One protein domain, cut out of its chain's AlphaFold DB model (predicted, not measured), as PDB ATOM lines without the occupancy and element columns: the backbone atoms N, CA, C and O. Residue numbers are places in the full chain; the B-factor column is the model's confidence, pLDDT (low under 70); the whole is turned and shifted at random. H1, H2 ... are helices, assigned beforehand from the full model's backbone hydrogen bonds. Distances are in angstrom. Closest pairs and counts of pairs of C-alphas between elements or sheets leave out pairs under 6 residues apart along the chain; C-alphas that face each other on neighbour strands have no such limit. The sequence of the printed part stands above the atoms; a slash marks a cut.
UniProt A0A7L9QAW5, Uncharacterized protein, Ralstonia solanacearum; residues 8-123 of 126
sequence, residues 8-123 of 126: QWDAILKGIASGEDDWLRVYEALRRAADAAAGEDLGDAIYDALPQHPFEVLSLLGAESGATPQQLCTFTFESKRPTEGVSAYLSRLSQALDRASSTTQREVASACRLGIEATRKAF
ATOM      1  N   GLN A   8     282.602 241.411 303.898       93.81
ATOM      2  CA  GLN A   8     283.682 240.912 304.745       93.81
ATOM      3  C   GLN A   8     283.154 240.355 306.070       93.81
ATOM      4  O   GLN A   8     283.630 239.311 306.511       93.81
ATOM      5  N   TRP A   9     282.174 241.019 306.688       95.00
ATOM      6  CA  TRP A   9     281.538 240.528 307.909       95.00
ATOM      7  C   TRP A   9     280.760 239.239 307.645       95.00
ATOM      8  O   TRP A   9     280.974 238.249 308.338       95.00
ATOM      9  N   ASP A  10     279.990 239.182 306.556       94.81
ATOM     10  CA  ASP A  10     279.296 237.957 306.137       94.81
ATOM     11  C   ASP A  10     280.253 236.777 305.936       94.81
ATOM     12  O   ASP A  10     279.926 235.633 306.258       94.81
ATOM     13  N   ALA A  11     281.438 237.035 305.377       96.62
ATOM     14  CA  ALA A  11     282.462 236.013 305.202       96.62
ATOM     15  C   ALA A  11     282.994 235.507 306.551       96.62
ATOM     16  O   ALA A  11     283.198 234.303 306.702       96.62
ATOM     17  N   ILE A  12     283.161 236.398 307.532       97.56
ATOM     18  CA  ILE A  12     283.554 236.038 308.900       97.56
ATOM     19  C   ILE A  12     282.473 235.176 309.555       97.56
ATOM     20  O   ILE A  12     282.790 234.106 310.073       97.56
ATOM     21  N   LEU A  13     281.203 235.586 309.490       97.69
ATOM     22  CA  LEU A  13     280.094 234.831 310.083       97.69
ATOM     23  C   LEU A  13     279.944 233.441 309.450       97.69
ATOM     24  O   LEU A  13     279.797 232.453 310.165       97.69
ATOM     25  N   LYS A  14     280.055 233.333 308.119       97.44
ATOM     26  CA  LYS A  14     280.057 232.036 307.415       97.44
ATOM     27  C   LYS A  14     281.245 231.166 307.808       97.44
ATOM     28  O   LYS A  14     281.092 229.956 307.945       97.44
ATOM     29  N   GLY A  15     282.409 231.783 307.984       98.19
ATOM     30  CA  GLY A  15     283.598 231.123 308.495       98.19
ATOM     31  C   GLY A  15     283.353 230.526 309.878       98.19
ATOM     32  O   GLY A  15     283.537 229.331 310.072       98.19
ATOM     33  N   ILE A  16     282.836 231.317 310.816       98.62
ATOM     34  CA  ILE A  16     282.502 230.852 312.171       98.62
ATOM     35  C   ILE A  16     281.459 229.731 312.131       98.62
ATOM     36  O   ILE A  16     281.665 228.696 312.759       98.62
ATOM     37  N   ALA A  17     280.405 229.878 311.324       97.88
ATOM     38  CA  ALA A  17     279.362 228.866 311.144       97.88
ATOM     39  C   ALA A  17     279.869 227.539 310.546       97.88
ATOM     40  O   ALA A  17     279.175 226.524 310.630       97.88
ATOM     41  N   SER A  18     281.068 227.513 309.952       98.06
ATOM     42  CA  SER A  18     281.696 226.262 309.511       98.06
ATOM     43  C   SER A  18     282.146 225.390 310.681       98.06
ATOM     44  O   SER A  18     282.142 224.173 310.540       98.06
ATOM     45  N   GLY A  19     282.499 225.991 311.823       97.62
ATOM     46  CA  GLY A  19     283.053 225.301 312.988       97.62
ATOM     47  C   GLY A  19     284.511 224.852 312.852       97.62
ATOM     48  O   GLY A  19     284.994 224.153 313.737       97.62
ATOM     49  N   GLU A  20     285.216 225.235 311.785       97.62
ATOM     50  CA  GLU A  20     286.641 224.923 311.620       97.62
ATOM     51  C   GLU A  20     287.504 225.618 312.692       97.62
ATOM     52  O   GLU A  20     287.275 226.780 313.031       97.62
ATOM     53  N   ASP A  21     288.542 224.933 313.184       97.19
ATOM     54  CA  ASP A  21     289.381 225.384 314.307       97.19
ATOM     55  C   ASP A  21     289.919 226.817 314.157       97.19
ATOM     56  O   ASP A  21     289.932 227.589 315.119       97.19
ATOM     57  N   ASP A  22     290.367 227.197 312.956       98.06
ATOM     58  CA  ASP A  22     290.894 228.543 312.710       98.06
ATOM     59  C   ASP A  22     289.799 229.610 312.817       98.06
ATOM     60  O   ASP A  22     290.034 230.689 313.365       98.06
ATOM     61  N   TRP A  23     288.574 229.298 312.392       98.50
ATOM     62  CA  TRP A  23     287.428 230.190 312.539       98.50
ATOM     63  C   TRP A  23     286.898 230.248 313.972       98.50
ATOM     64  O   TRP A  23     286.467 231.313 314.413       98.50
ATOM     65  N   LEU A  24     287.005 229.163 314.741       98.44
ATOM     66  CA  LEU A  24     286.695 229.179 316.175       98.44
ATOM     67  C   LEU A  24     287.645 230.103 316.956       98.44
ATOM     68  O   LEU A  24     287.212 230.821 317.858       98.44
ATOM     69  N   ARG A  25     288.926 230.173 316.566       97.94
ATOM     70  CA  ARG A  25     289.877 231.156 317.122       97.94
ATOM     71  C   ARG A  25     289.513 232.591 316.741       97.94
ATOM     72  O   ARG A  25     289.654 233.498 317.561       97.94
ATOM     73  N   VAL A  26     289.039 232.803 315.510       98.06
ATOM     74  CA  VAL A  26     288.537 234.112 315.057       98.06
ATOM     75  C   VAL A  26     287.323 234.531 315.888       98.06
ATOM     76  O   VAL A  26     287.306 235.656 316.387       98.06
ATOM     77  N   TYR A  27     286.358 233.631 316.103       98.19
ATOM     78  CA  TYR A  27     285.221 233.868 316.996       98.19
ATOM     79  C   TYR A  27     285.694 234.303 318.384       98.19
ATOM     80  O   TYR A  27     285.298 235.366 318.857       98.19
ATOM     81  N   GLU A  28     286.594 233.540 319.010       97.44
ATOM     82  CA  GLU A  28     287.081 233.828 320.362       97.44
ATOM     83  C   GLU A  28     287.755 235.212 320.459       97.44
ATOM     84  O   GLU A  28     287.577 235.950 321.432       97.44
ATOM     85  N   ALA A  29     288.523 235.592 319.433       97.12
ATOM     86  CA  ALA A  29     289.161 236.900 319.354       97.12
ATOM     87  C   ALA A  29     288.143 238.041 319.225       97.12
ATOM     88  O   ALA A  29     288.250 239.030 319.954       97.12
ATOM     89  N   LEU A  30     287.159 237.901 318.335       96.88
ATOM     90  CA  LEU A  30     286.144 238.925 318.088       96.88
ATOM     91  C   LEU A  30     285.173 239.063 319.263       96.88
ATOM     92  O   LEU A  30     284.854 240.179 319.672       96.88
ATOM     93  N   ARG A  31     284.758 237.942 319.860       95.56
ATOM     94  CA  ARG A  31     283.761 237.890 320.933       95.56
ATOM     95  C   ARG A  31     284.137 238.741 322.145       95.56
ATOM     96  O   ARG A  31     283.267 239.383 322.726       95.56
ATOM     97  N   ARG A  32     285.429 238.803 322.493       93.00
ATOM     98  CA  ARG A  32     285.958 239.608 323.614       93.00
ATOM     99  C   ARG A  32     285.844 241.121 323.418       93.00
ATOM    100  O   ARG A  32     285.873 241.852 324.405       93.00
ATOM    101  N   ALA A  33     285.777 241.585 322.173       93.31
ATOM    102  CA  ALA A  33     285.753 243.005 321.826       93.31
ATOM    103  C   ALA A  33     284.423 243.450 321.194       93.31
ATOM    104  O   ALA A  33     284.254 244.636 320.914       93.31
ATOM    105  N   ALA A  34     283.508 242.510 320.949       94.44
ATOM    106  CA  ALA A  34     282.241 242.767 320.289       94.44
ATOM    107  C   ALA A  34     281.316 243.638 321.151       94.44
ATOM    108  O   ALA A  34     281.176 243.426 322.359       94.44
ATOM    109  N   ASP A  35     280.660 244.604 320.506       93.50
ATOM    110  CA  ASP A  35     279.501 245.283 321.080       93.50
ATOM    111  C   ASP A  35     278.264 244.367 321.043       93.50
ATOM    112  O   ASP A  35     278.347 243.197 320.668       93.50
ATOM    113  N   ALA A  36     277.108 244.880 321.471       90.38
ATOM    114  CA  ALA A  36     275.884 244.085 321.512       90.38
ATOM    115  C   ALA A  36     275.487 243.545 320.126       90.38
ATOM    116  O   ALA A  36     275.180 242.364 320.013       90.38
ATOM    117  N   ALA A  37     275.557 244.375 319.081       90.19
ATOM    118  CA  ALA A  37     275.123 243.992 317.739       90.19
ATOM    119  C   ALA A  37     276.055 242.938 317.126       90.19
ATOM    120  O   ALA A  37     275.606 241.870 316.721       90.19
ATOM    121  N   ALA A  38     277.368 243.187 317.135       93.38
ATOM    122  CA  ALA A  38     278.334 242.201 316.656       93.38
ATOM    123  C   ALA A  38     278.323 240.929 317.523       93.38
ATOM    124  O   ALA A  38     278.563 239.833 317.026       93.38
ATOM    125  N   GLY A  39     278.044 241.059 318.823       94.88
ATOM    126  CA  GLY A  39     277.929 239.934 319.745       94.88
ATOM    127  C   GLY A  39     276.763 239.003 319.415       94.88
ATOM    128  O   GLY A  39     276.933 237.788 319.506       94.88
ATOM    129  N   GLU A  40     275.619 239.553 319.006       93.19
ATOM    130  CA  GLU A  40     274.459 238.779 318.547       93.19
ATOM    131  C   GLU A  40     274.776 238.013 317.258       93.19
ATOM    132  O   GLU A  40     274.609 236.794 317.234       93.19
ATOM    133  N   ASP A  41     275.347 238.675 316.246       95.00
ATOM    134  CA  ASP A  41     275.747 238.027 314.986       95.00
ATOM    135  C   ASP A  41     276.742 236.878 315.212       95.00
ATOM    136  O   ASP A  41     276.606 235.784 314.656       95.00
ATOM    137  N   LEU A  42     277.758 237.115 316.053       96.81
ATOM    138  CA  LEU A  42     278.742 236.099 316.423       96.81
ATOM    139  C   LEU A  42     278.079 234.938 317.168       96.81
ATOM    140  O   LEU A  42     278.425 233.784 316.914       96.81
ATOM    141  N   GLY A  43     277.143 235.238 318.073       95.44
ATOM    142  CA  GLY A  43     276.320 234.254 318.770       95.44
ATOM    143  C   GLY A  43     275.562 233.368 317.786       95.44
ATOM    144  O   GLY A  43     275.711 232.149 317.793       95.44
ATOM    145  N   ASP A  44     274.821 233.966 316.867       95.06
ATOM    146  CA  ASP A  44     274.074 233.222 315.858       95.06
ATOM    147  C   ASP A  44     274.985 232.345 314.985       95.06
ATOM    148  O   ASP A  44     274.657 231.187 314.713       95.06
ATOM    149  N   ALA A  45     276.150 232.859 314.577       97.00
ATOM    150  CA  ALA A  45     277.108 232.109 313.769       97.00
ATOM    151  C   ALA A  45     277.710 230.905 314.517       97.00
ATOM    152  O   ALA A  45     277.814 229.820 313.943       97.00
ATOM    153  N   ILE A  46     278.083 231.049 315.794       97.81
ATOM    154  CA  ILE A  46     278.659 229.929 316.557       97.81
ATOM    155  C   ILE A  46     277.616 228.837 316.842       97.81
ATOM    156  O   ILE A  46     277.945 227.650 316.852       97.81
ATOM    157  N   TYR A  47     276.339 229.202 316.993       96.81
ATOM    158  CA  TYR A  47     275.256 228.225 317.129       96.81
ATOM    159  C   TYR A  47     274.936 227.500 315.807       96.81
ATOM    160  O   TYR A  47     274.543 226.328 315.843       96.81
ATOM    161  N   ASP A  48     275.180 228.112 314.644       96.56
ATOM    162  CA  ASP A  48     275.122 227.423 313.342       96.56
ATOM    163  C   ASP A  48     276.262 226.398 313.160       96.56
ATOM    164  O   ASP A  48     276.103 225.425 312.415       96.56
ATOM    165  N   ALA A  49     277.380 226.564 313.878       98.19
ATOM    166  CA  ALA A  49     278.525 225.651 313.849       98.19
ATOM    167  C   ALA A  49     278.314 224.360 314.661       98.19
ATOM    168  O   ALA A  49     278.954 223.342 314.382       98.19
ATOM    169  N   LEU A  50     277.400 224.365 315.642       97.38
ATOM    170  CA  LEU A  50     277.144 223.216 316.525       97.38
ATOM    171  C   LEU A  50     276.867 221.904 315.761       97.38
ATOM    172  O   LEU A  50     277.479 220.891 316.098       97.38
ATOM    173  N   PRO A  51     276.002 221.856 314.724       97.62
ATOM    174  CA  PRO A  51     275.778 220.626 313.964       97.62
ATOM    175  C   PRO A  51     276.958 220.188 313.077       97.62
ATOM    176  O   PRO A  51     276.904 219.093 312.519       97.62
ATOM    177  N   GLN A  52     277.990 221.022 312.907       97.75
ATOM    178  CA  GLN A  52     279.183 220.700 312.117       97.75
ATOM    179  C   GLN A  52     280.281 220.101 313.003       97.75
ATOM    180  O   GLN A  52     280.741 218.983 312.746       97.75
ATOM    181  N   HIS A  53     280.626 220.813 314.082       98.19
ATOM    182  CA  HIS A  53     281.730 220.506 315.001       98.19
ATOM    183  C   HIS A  53     281.278 220.639 316.467       98.19
ATOM    184  O   HIS A  53     281.671 221.568 317.175       98.19
ATOM    185  N   PRO A  54     280.400 219.741 316.953       98.25
ATOM    186  CA  PRO A  54     279.720 219.943 318.228       98.25
ATOM    187  C   PRO A  54     280.671 219.957 319.424       98.25
ATOM    188  O   PRO A  54     280.422 220.676 320.383       98.25
ATOM    189  N   PHE A  55     281.744 219.167 319.416       98.50
ATOM    190  CA  PHE A  55     282.596 219.024 320.598       98.50
ATOM    191  C   PHE A  55     283.519 220.225 320.782       98.50
ATOM    192  O   PHE A  55     283.668 220.718 321.899       98.50
ATOM    193  N   GLU A  56     284.087 220.717 319.688       98.25
ATOM    194  CA  GLU A  56     284.932 221.904 319.640       98.25
ATOM    195  C   GLU A  56     284.114 223.144 320.026       98.25
ATOM    196  O   GLU A  56     284.503 223.898 320.922       98.25
ATOM    197  N   VAL A  57     282.921 223.292 319.441       98.50
ATOM    198  CA  VAL A  57     282.018 224.414 319.720       98.50
ATOM    199  C   VAL A  57     281.484 224.376 321.155       98.50
ATOM    200  O   VAL A  57     281.524 225.393 321.844       98.50
ATOM    201  N   LEU A  58     281.029 223.221 321.661       98.50
ATOM    202  CA  LEU A  58     280.547 223.109 323.047       98.50
ATOM    203  C   LEU A  58     281.660 223.362 324.066       98.50
ATOM    204  O   LEU A  58     281.400 223.958 325.111       98.50
ATOM    205  N   SER A  59     282.892 222.938 323.773       97.81
ATOM    206  CA  SER A  59     284.044 223.248 324.622       97.81
ATOM    207  C   SER A  59     284.301 224.754 324.677       97.81
ATOM    208  O   SER A  59     284.526 225.293 325.760       97.81
ATOM    209  N   LEU A  60     284.248 225.435 323.530       97.94
ATOM    210  CA  LEU A  60     284.455 226.879 323.432       97.94
ATOM    211  C   LEU A  60     283.361 227.665 324.169       97.94
ATOM    212  O   LEU A  60     283.667 228.494 325.024       97.94
ATOM    213  N   LEU A  61     282.092 227.347 323.906       98.00
ATOM    214  CA  LEU A  61     280.943 227.981 324.559       98.00
ATOM    215  C   LEU A  61     280.920 227.720 326.071       98.00
ATOM    216  O   LEU A  61     280.575 228.609 326.853       98.00
ATOM    217  N   GLY A  62     281.301 226.514 326.498       97.75
ATOM    218  CA  GLY A  62     281.428 226.166 327.912       97.75
ATOM    219  C   GLY A  62     282.534 226.962 328.603       97.75
ATOM    220  O   GLY A  62     282.330 227.441 329.717       97.75
ATOM    221  N   ALA A  63     283.672 227.169 327.937       96.44
ATOM    222  CA  ALA A  63     284.758 227.998 328.458       96.44
ATOM    223  C   ALA A  63     284.377 229.487 328.546       96.44
ATOM    224  O   ALA A  63     284.757 230.151 329.508       96.44
ATOM    225  N   GLU A  64     283.607 230.003 327.582       94.69
ATOM    226  CA  GLU A  64     283.132 231.394 327.581       94.69
ATOM    227  C   GLU A  64     282.105 231.664 328.691       94.69
ATOM    228  O   GLU A  64     282.197 232.664 329.399       94.69
ATOM    229  N   SER A  65     281.108 230.789 328.824       95.06
ATOM    230  CA  SER A  65     279.916 231.047 329.646       95.06
ATOM    231  C   SER A  65     279.918 230.348 331.006       95.06
ATOM    232  O   SER A  65     279.127 230.700 331.881       95.06
ATOM    233  N   GLY A  66     280.752 229.321 331.186       96.75
ATOM    234  CA  GLY A  66     280.670 228.390 332.315       96.75
ATOM    235  C   GLY A  66     279.455 227.452 332.267       96.75
ATOM    236  O   GLY A  66     279.225 226.704 333.219       96.75
ATOM    237  N   ALA A  67     278.659 227.484 331.192       97.69
ATOM    238  CA  ALA A  67     277.474 226.652 331.051       97.69
ATOM    239  C   ALA A  67     277.833 225.191 330.744       97.69
ATOM    240  O   ALA A  67     278.820 224.871 330.080       97.69
ATOM    241  N   THR A  68     276.983 224.281 331.211       98.44
ATOM    242  CA  THR A  68     277.103 222.852 330.910       98.44
ATOM    243  C   THR A  68     276.650 222.545 329.477       98.44
ATOM    244  O   THR A  68     275.806 223.264 328.935       98.44
ATOM    245  N   PRO A  69     277.091 221.423 328.874       98.44
ATOM    246  CA  PRO A  69     276.607 221.006 327.556       98.44
ATOM    247  C   PRO A  69     275.081 220.865 327.470       98.44
ATOM    248  O   PRO A  69     274.494 221.147 326.433       98.44
ATOM    249  N   GLN A  70     274.417 220.470 328.562       98.56
ATOM    250  CA  GLN A  70     272.955 220.409 328.606       98.56
ATOM    251  C   GLN A  70     272.322 221.797 328.455       98.56
ATOM    252  O   GLN A  70     271.373 221.957 327.689       98.56
ATOM    253  N   GLN A  71     272.838 222.796 329.176       98.31
ATOM    254  CA  GLN A  71     272.344 224.171 329.093       98.31
ATOM    255  C   GLN A  71     272.594 224.761 327.704       98.31
ATOM    256  O   GLN A  71     271.675 225.318 327.116       98.31
ATOM    257  N   LEU A  72     273.794 224.559 327.151       97.88
ATOM    258  CA  LEU A  72     274.168 225.032 325.813       97.88
ATOM    259  C   LEU A  72     273.342 224.391 324.691       97.88
ATOM    260  O   LEU A  72     273.159 224.995 323.642       97.88
ATOM    261  N   CYS A  73     272.818 223.185 324.914       98.06
ATOM    262  CA  CYS A  73     271.940 222.504 323.966       98.06
ATOM    263  C   CYS A  73     270.446 222.643 324.291       98.06
ATOM    264  O   CYS A  73     269.628 221.929 323.710       98.06
ATOM    265  N   THR A  74     270.074 223.524 325.226       97.19
ATOM    266  CA  THR A  74     268.677 223.884 325.502       97.19
ATOM    267  C   THR A  74     268.372 225.215 324.819       97.19
ATOM    268  O   THR A  74     268.768 226.270 325.305       97.19
ATOM    269  N   PHE A  75     267.678 225.174 323.684       94.38
ATOM    270  CA  PHE A  75     267.505 226.333 322.805       94.38
ATOM    271  C   PHE A  75     266.138 227.006 322.989       94.38
ATOM    272  O   PHE A  75     265.131 226.330 323.204       94.38
ATOM    273  N   THR A  76     266.090 228.333 322.829       88.38
ATOM    274  CA  THR A  76     264.840 229.122 322.801       88.38
ATOM    275  C   THR A  76     264.505 229.680 321.412       88.38
ATOM    276  O   THR A  76     263.357 230.032 321.170       88.38
ATOM    277  N   PHE A  77     265.468 229.720 320.477       86.69
ATOM    278  CA  PHE A  77     265.309 230.230 319.100       86.69
ATOM    279  C   PHE A  77     264.625 231.612 318.993       86.69
ATOM    280  O   PHE A  77     263.964 231.896 317.995       86.69
ATOM    281  N   GLU A  78     264.766 232.461 320.017       80.94
ATOM    282  CA  GLU A  78     264.126 233.784 320.077       80.94
ATOM    283  C   GLU A  78     264.799 234.796 319.143       80.94
ATOM    284  O   GLU A  78     264.105 235.553 318.467       80.94
ATOM    285  N   SER A  79     266.133 234.774 319.072       77.94
ATOM    286  CA  SER A  79     266.920 235.691 318.237       77.94
ATOM    287  C   SER A  79     266.921 235.274 316.766       77.94
ATOM    288  O   SER A  79     266.680 236.089 315.878       77.94
ATOM    289  N   LYS A  80     267.129 233.978 316.502       86.00
ATOM    290  CA  LYS A  80     267.216 233.423 315.151       86.00
ATOM    291  C   LYS A  80     266.653 232.011 315.095       86.00
ATOM    292  O   LYS A  80     267.004 231.134 315.888       86.00
ATOM    293  N   ARG A  81     265.799 231.772 314.099       88.00
ATOM    294  CA  ARG A  81     265.292 230.438 313.768       88.00
ATOM    295  C   ARG A  81     266.163 229.813 312.668       88.00
ATOM    296  O   ARG A  81     266.389 230.484 311.662       88.00
ATOM    297  N   PRO A  82     266.584 228.538 312.795       89.31
ATOM    298  CA  PRO A  82     267.326 227.849 311.741       89.31
ATOM    299  C   PRO A  82     266.548 227.846 310.425       89.31
ATOM    300  O   PRO A  82     265.335 227.601 310.426       89.31
ATOM    301  N   THR A  83     267.233 228.088 309.306       88.50
ATOM    302  CA  THR A  83     266.612 228.163 307.973       88.50
ATOM    303  C   THR A  83     265.975 226.835 307.566       88.50
ATOM    304  O   THR A  83     264.894 226.823 306.981       88.50
ATOM    305  N   GLU A  84     266.593 225.710 307.928       88.25
ATOM    306  CA  GLU A  84     266.041 224.370 307.712       88.25
ATOM    307  C   GLU A  84     264.889 224.010 308.670       88.25
ATOM    308  O   GLU A  84     264.267 222.956 308.533       88.25
ATOM    309  N   GLY A  85     264.597 224.870 309.648       92.00
ATOM    310  CA  GLY A  85     263.629 224.631 310.709       92.00
ATOM    311  C   GLY A  85     264.223 223.943 311.943       92.00
ATOM    312  O   GLY A  85     265.214 223.218 311.890       92.00
ATOM    313  N   VAL A  86     263.568 224.159 313.088       92.31
ATOM    314  CA  VAL A  86     264.028 223.700 314.412       92.31
ATOM    315  C   VAL A  86     264.238 222.185 314.459       92.31
ATOM    316  O   VAL A  86     265.281 221.723 314.910       92.31
ATOM    317  N   SER A  87     263.284 221.394 313.961       93.25
ATOM    318  CA  SER A  87     263.391 219.932 314.015       93.25
ATOM    319  C   SER A  87     264.562 219.389 313.193       93.25
ATOM    320  O   SER A  87     265.323 218.540 313.671       93.25
ATOM    321  N   ALA A  88     264.760 219.925 311.985       95.12
ATOM    322  CA  ALA A  88     265.868 219.538 311.124       95.12
ATOM    323  C   ALA A  88     267.216 219.910 311.761       95.12
ATOM    324  O   ALA A  88     268.096 219.053 311.840       95.12
ATOM    325  N   TYR A  89     267.348 221.122 312.309       96.38
ATOM    326  CA  TYR A  89     268.540 221.551 313.049       96.38
ATOM    327  C   TYR A  89     268.867 220.611 314.220       96.38
ATOM    328  O   TYR A  89     269.965 220.056 314.292       96.38
ATOM    329  N   LEU A  90     267.892 220.350 315.100       97.06
ATOM    330  CA  LEU A  90     268.078 219.481 316.271       97.06
ATOM    331  C   LEU A  90     268.422 218.040 315.875       97.06
ATOM    332  O   LEU A  90     269.167 217.354 316.580       97.06
ATOM    333  N   SER A  91     267.892 217.570 314.745       97.12
ATOM    334  CA  SER A  91     268.210 216.251 314.197       97.12
ATOM    335  C   SER A  91     269.636 216.184 313.652       97.12
ATOM    336  O   SER A  91     270.340 215.224 313.961       97.12
ATOM    337  N   ARG A  92     270.105 217.212 312.925       98.00
ATOM    338  CA  ARG A  92     271.506 217.301 312.475       98.00
ATOM    339  C   ARG A  92     272.469 217.357 313.656       98.00
ATOM    340  O   ARG A  92     273.445 216.615 313.667       98.00
ATOM    341  N   LEU A  93     272.165 218.171 314.669       98.38
ATOM    342  CA  LEU A  93     272.977 218.241 315.882       98.38
ATOM    343  C   LEU A  93     273.035 216.882 316.589       98.38
ATOM    344  O   LEU A  93     274.118 216.411 316.920       98.38
ATOM    345  N   SER A  94     271.894 216.202 316.744       98.25
ATOM    346  CA  SER A  94     271.857 214.858 317.340       98.25
ATOM    347  C   SER A  94     272.746 213.864 316.582       98.25
ATOM    348  O   SER A  94     273.516 213.144 317.212       98.25
ATOM    349  N   GLN A  95     272.696 213.866 315.245       98.44
ATOM    350  CA  GLN A  95     273.538 213.008 314.401       98.44
ATOM    351  C   GLN A  95     275.028 213.361 314.509       98.44
ATOM    352  O   GLN A  95     275.883 212.479 314.495       98.44
ATOM    353  N   ALA A  96     275.366 214.647 314.627       98.38
ATOM    354  CA  ALA A  96     276.748 215.076 314.815       98.38
ATOM    355  C   ALA A  96     277.318 214.573 316.153       98.38
ATOM    356  O   ALA A  96     278.462 214.122 316.205       98.38
ATOM    357  N   LEU A  97     276.505 214.561 317.215       98.62
ATOM    358  CA  LEU A  97     276.883 214.028 318.530       98.62
ATOM    359  C   LEU A  97     277.125 212.511 318.528       98.62
ATOM    360  O   LEU A  97     277.830 212.004 319.405       98.62
ATOM    361  N   ASP A  98     276.588 211.774 317.555       98.25
ATOM    362  CA  ASP A  98     276.857 210.339 317.397       98.25
ATOM    363  C   ASP A  98     278.304 210.062 316.956       98.25
ATOM    364  O   ASP A  98     278.803 208.952 317.134       98.25
ATOM    365  N   ARG A  99     279.025 211.083 316.468       97.50
ATOM    366  CA  ARG A  99     280.453 211.003 316.114       97.50
ATOM    367  C   ARG A  99     281.385 210.995 317.337       97.50
ATOM    368  O   ARG A  99     282.601 210.995 317.167       97.50
ATOM    369  N   ALA A 100     280.844 210.991 318.559       97.94
ATOM    370  CA  ALA A 100     281.618 210.919 319.798       97.94
ATOM    371  C   ALA A 100     282.561 209.701 319.820       97.94
ATOM    372  O   ALA A 100     282.128 208.550 319.896       97.94
ATOM    373  N   SER A 101     283.866 209.958 319.836       96.88
ATOM    374  CA  SER A 101     284.905 208.920 319.792       96.88
ATOM    375  C   SER A 101     285.489 208.598 321.173       96.88
ATOM    376  O   SER A 101     285.774 207.436 321.483       96.88
ATOM    377  N   SER A 102     285.595 209.595 322.056       98.12
ATOM    378  CA  SER A 102     286.163 209.456 323.403       98.12
ATOM    379  C   SER A 102     285.094 209.360 324.496       98.12
ATOM    380  O   SER A 102     283.922 209.666 324.277       98.12
ATOM    381  N   THR A 103     285.487 208.934 325.700       98.25
ATOM    382  CA  THR A 103     284.574 208.890 326.859       98.25
ATOM    383  C   THR A 103     284.054 210.282 327.204       98.25
ATOM    384  O   THR A 103     282.847 210.454 327.333       98.25
ATOM    385  N   THR A 104     284.930 211.288 327.216       97.81
ATOM    386  CA  THR A 104     284.548 212.689 327.434       97.81
ATOM    387  C   THR A 104     283.561 213.187 326.378       97.81
ATOM    388  O   THR A 104     282.544 213.782 326.721       97.81
ATOM    389  N   GLN A 105     283.790 212.897 325.091       98.50
ATOM    390  CA  GLN A 105     282.843 213.276 324.036       98.50
ATOM    391  C   GLN A 105     281.486 212.584 324.211       98.50
ATOM    392  O   GLN A 105     280.450 213.204 323.990       98.50
ATOM    393  N   ARG A 106     281.460 211.318 324.650       98.69
ATOM    394  CA  ARG A 106     280.204 210.604 324.932       98.69
ATOM    395  C   ARG A 106     279.433 211.218 326.102       98.69
ATOM    396  O   ARG A 106     278.209 211.301 326.025       98.69
ATOM    397  N   GLU A 107     280.120 211.676 327.145       98.50
ATOM    398  CA  GLU A 107     279.509 212.385 328.280       98.50
ATOM    399  C   GLU A 107     278.915 213.729 327.846       98.50
ATOM    400  O   GLU A 107     277.739 213.994 328.108       98.50
ATOM    401  N   VAL A 108     279.687 214.529 327.100       98.62
ATOM    402  CA  VAL A 108     279.224 215.796 326.508       98.62
ATOM    403  C   VAL A 108     278.008 215.563 325.613       98.62
ATOM    404  O   VAL A 108     277.002 216.260 325.745       98.62
ATOM    405  N   ALA A 109     278.058 214.547 324.749       98.75
ATOM    406  CA  ALA A 109     276.954 214.191 323.867       98.75
ATOM    407  C   ALA A 109     275.700 213.771 324.638       98.75
ATOM    408  O   ALA A 109     274.602 214.195 324.291       98.75
ATOM    409  N   SER A 110     275.846 212.963 325.689       98.62
ATOM    410  CA  SER A 110     274.726 212.564 326.548       98.62
ATOM    411  C   SER A 110     274.054 213.782 327.193       98.62
ATOM    412  O   SER A 110     272.844 213.958 327.067       98.62
ATOM    413  N   ALA A 111     274.843 214.677 327.794       98.69
ATOM    414  CA  ALA A 111     274.329 215.896 328.413       98.69
ATOM    415  C   ALA A 111     273.658 216.832 327.394       98.69
ATOM    416  O   ALA A 111     272.553 217.314 327.634       98.69
ATOM    417  N   CYS A 112     274.278 217.046 326.231       98.69
ATOM    418  CA  CYS A 112     273.703 217.868 325.167       98.69
ATOM    419  C   CYS A 112     272.374 217.289 324.640       98.69
ATOM    420  O   CYS A 112     271.415 218.036 324.441       98.69
ATOM    421  N   ARG A 113     272.255 215.958 324.500       98.56
ATOM    422  CA  ARG A 113     270.993 215.306 324.094       98.56
ATOM    423  C   ARG A 113     269.842 215.592 325.066       98.56
ATOM    424  O   ARG A 113     268.728 215.814 324.603       98.56
ATOM    425  N   LEU A 114     270.101 215.684 326.374       98.50
ATOM    426  CA  LEU A 114     269.074 216.081 327.350       98.50
ATOM    427  C   LEU A 114     268.539 217.499 327.081       98.50
ATOM    428  O   LEU A 114     267.335 217.738 327.199       98.50
ATOM    429  N   GLY A 115     269.410 218.432 326.684       98.12
ATOM    430  CA  GLY A 115     269.005 219.782 326.282       98.12
ATOM    431  C   GLY A 115     268.179 219.787 324.992       98.12
ATOM    432  O   GLY A 115     267.134 220.439 324.913       98.12
ATOM    433  N   ILE A 116     268.584 218.982 324.004       97.88
ATOM    434  CA  ILE A 116     267.838 218.814 322.746       97.88
ATOM    435  C   ILE A 116     266.435 218.263 323.022       97.88
ATOM    436  O   ILE A 116     265.454 218.746 322.456       97.88
ATOM    437  N   GLU A 117     266.307 217.274 323.905       97.25
ATOM    438  CA  GLU A 117     265.013 216.717 324.305       97.25
ATOM    439  C   GLU A 117     264.128 217.742 325.017       97.25
ATOM    440  O   GLU A 117     262.928 217.813 324.735       97.25
ATOM    441  N   ALA A 118     264.698 218.554 325.912       96.44
ATOM    442  CA  ALA A 118     263.977 219.653 326.551       96.44
ATOM    443  C   ALA A 118     263.474 220.667 325.510       96.44
ATOM    444  O   ALA A 118     262.304 221.048 325.532       96.44
ATOM    445  N   THR A 119     264.322 221.013 324.538       95.50
ATOM    446  CA  THR A 119     263.971 221.897 323.419       95.50
ATOM    447  C   THR A 119     262.824 221.317 322.587       95.50
ATOM    448  O   THR A 119     261.832 221.996 322.340       95.50
ATOM    449  N   ARG A 120     262.890 220.036 322.199       94.69
ATOM    450  CA  ARG A 120     261.817 219.371 321.430       94.69
ATOM    451  C   ARG A 120     260.473 219.390 322.158       94.69
ATOM    452  O   ARG A 120     259.442 219.563 321.520       94.69
ATOM    453  N   LYS A 121     260.475 219.236 323.486       92.38
ATOM    454  CA  LYS A 121     259.250 219.329 324.300       92.38
ATOM    455  C   LYS A 121     258.660 220.743 324.299       92.38
ATOM    456  O   LYS A 121     257.442 220.875 324.331       92.38
ATOM    457  N   ALA A 122     259.505 221.774 324.257       88.06
ATOM    458  CA  ALA A 122     259.077 223.170 324.187       88.06
ATOM    459  C   ALA A 122     258.570 223.577 322.787       88.06
ATOM    460  O   ALA A 122     257.681 224.420 322.682       88.06
ATOM    461  N   PHE A 123     259.082 222.944 321.725       81.94
ATOM    462  CA  PHE A 123     258.714 223.204 320.328       81.94
ATOM    463  C   PHE A 123     258.140 221.949 319.640       81.94
ATOM    464  O   PHE A 123     258.799 221.387 318.760       81.94
TER     465      PHE A 123
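This is residues 8 to 123 of the 126 residues of an uncharacterized protein of Ralstonia solanacearum (UniProt A0A7L9QAW5). Two groups of helices lie at opposite ends of the domain with H4 between them: at one end H1, H2 and H3 pack together with their centres in a triangle, and at the other H6 and H7 form a long helical hairpin with the short H5 packed on H7. H4 stands about perpendicular to both helices of that hairpin, and H6 touches it near one end. The printed part has 116 residues, with seven named helices, H1 to H7 in order along the chain, and no named strand; the class is all helix. The whole is compact, with a radius of gyration of the C-alphas of 13.5 A and spans of 35 by 30 by 23 A.

H1 covers residues 8 to 18, 15.5 A from first to last C-alpha, and begins at C-alpha 8 at (283.682, 240.912, 304.745). H2 covers residues 21 to 31, 15.2 A. H3 covers residues 36 to 49, 20.1 A. H4 covers residues 54 to 65, 15.9 A, with C-alpha 54 at (279.720, 219.943, 318.228). H5 covers residues 69 to 72, 5.0 A. H6 covers residues 86 to 97, 16.6 A. H7, the longest, covers residues 103 to 122, 29.3 A, with C-alpha 122 at (259.077, 223.170, 324.187).

H1 touches H3, the closest C-alphas being those of Ala 17 and Ala 49 at 4.3 A; they run the same way at a tilt of 37 degrees, only just steep. H1 touches H2 at a steep tilt of 55 degrees, opposite ways, closest at the C-alphas of Ile 16 and Trp 23, 5.0 A. H2 and H3 are a helical hairpin at a shallow tilt of 21 degrees, opposite ways, with the C-alphas of Arg 31 and Gly 39 closest at 6.3 A. H2, H3 and H4 are an up and down bundle, each running against the one before it. H4, with residues 56 to 60 alone, only just touches H2, with 3 pairs of C-alphas within 8 A, the closest those of Leu 24 and Val 57 at 7.6 A; H3 and H4 are close but not clearly touching. H4 touches H5, closest at the C-alphas of Leu 58 and Pro 69, 6.3 A. H5 touches H7, with the C-alphas of Gln 70 and Cys 112 closest at 4.3 A. H4 touches H6 with residues 54 to 55 alone, about perpendicular at 76 degrees; the C-alphas of Pro 54 and Leu 97 are closest, 6.6 A apart. H6 and H7 are a helical hairpin, opposite ways at a shallow tilt of 12 degrees, closest at the C-alphas of Leu 97 and Ala 109, 5.3 A. H1 and H7 are among the pairs that are apart. In H1, H2, H3, H4, H6 and H7 every O i to N i+4 pair is within hydrogen-bond range; H5 is too short for such a pair.

The two C-alphas farthest apart are those of Gln 8 and Thr 103, 38.9 A. The printed part has no cut. The link from H5 to H6, residues 73 to 85, is long; the other links are tight. The mean pLDDT of the printed part is 95.8, and no printed residue is under 70.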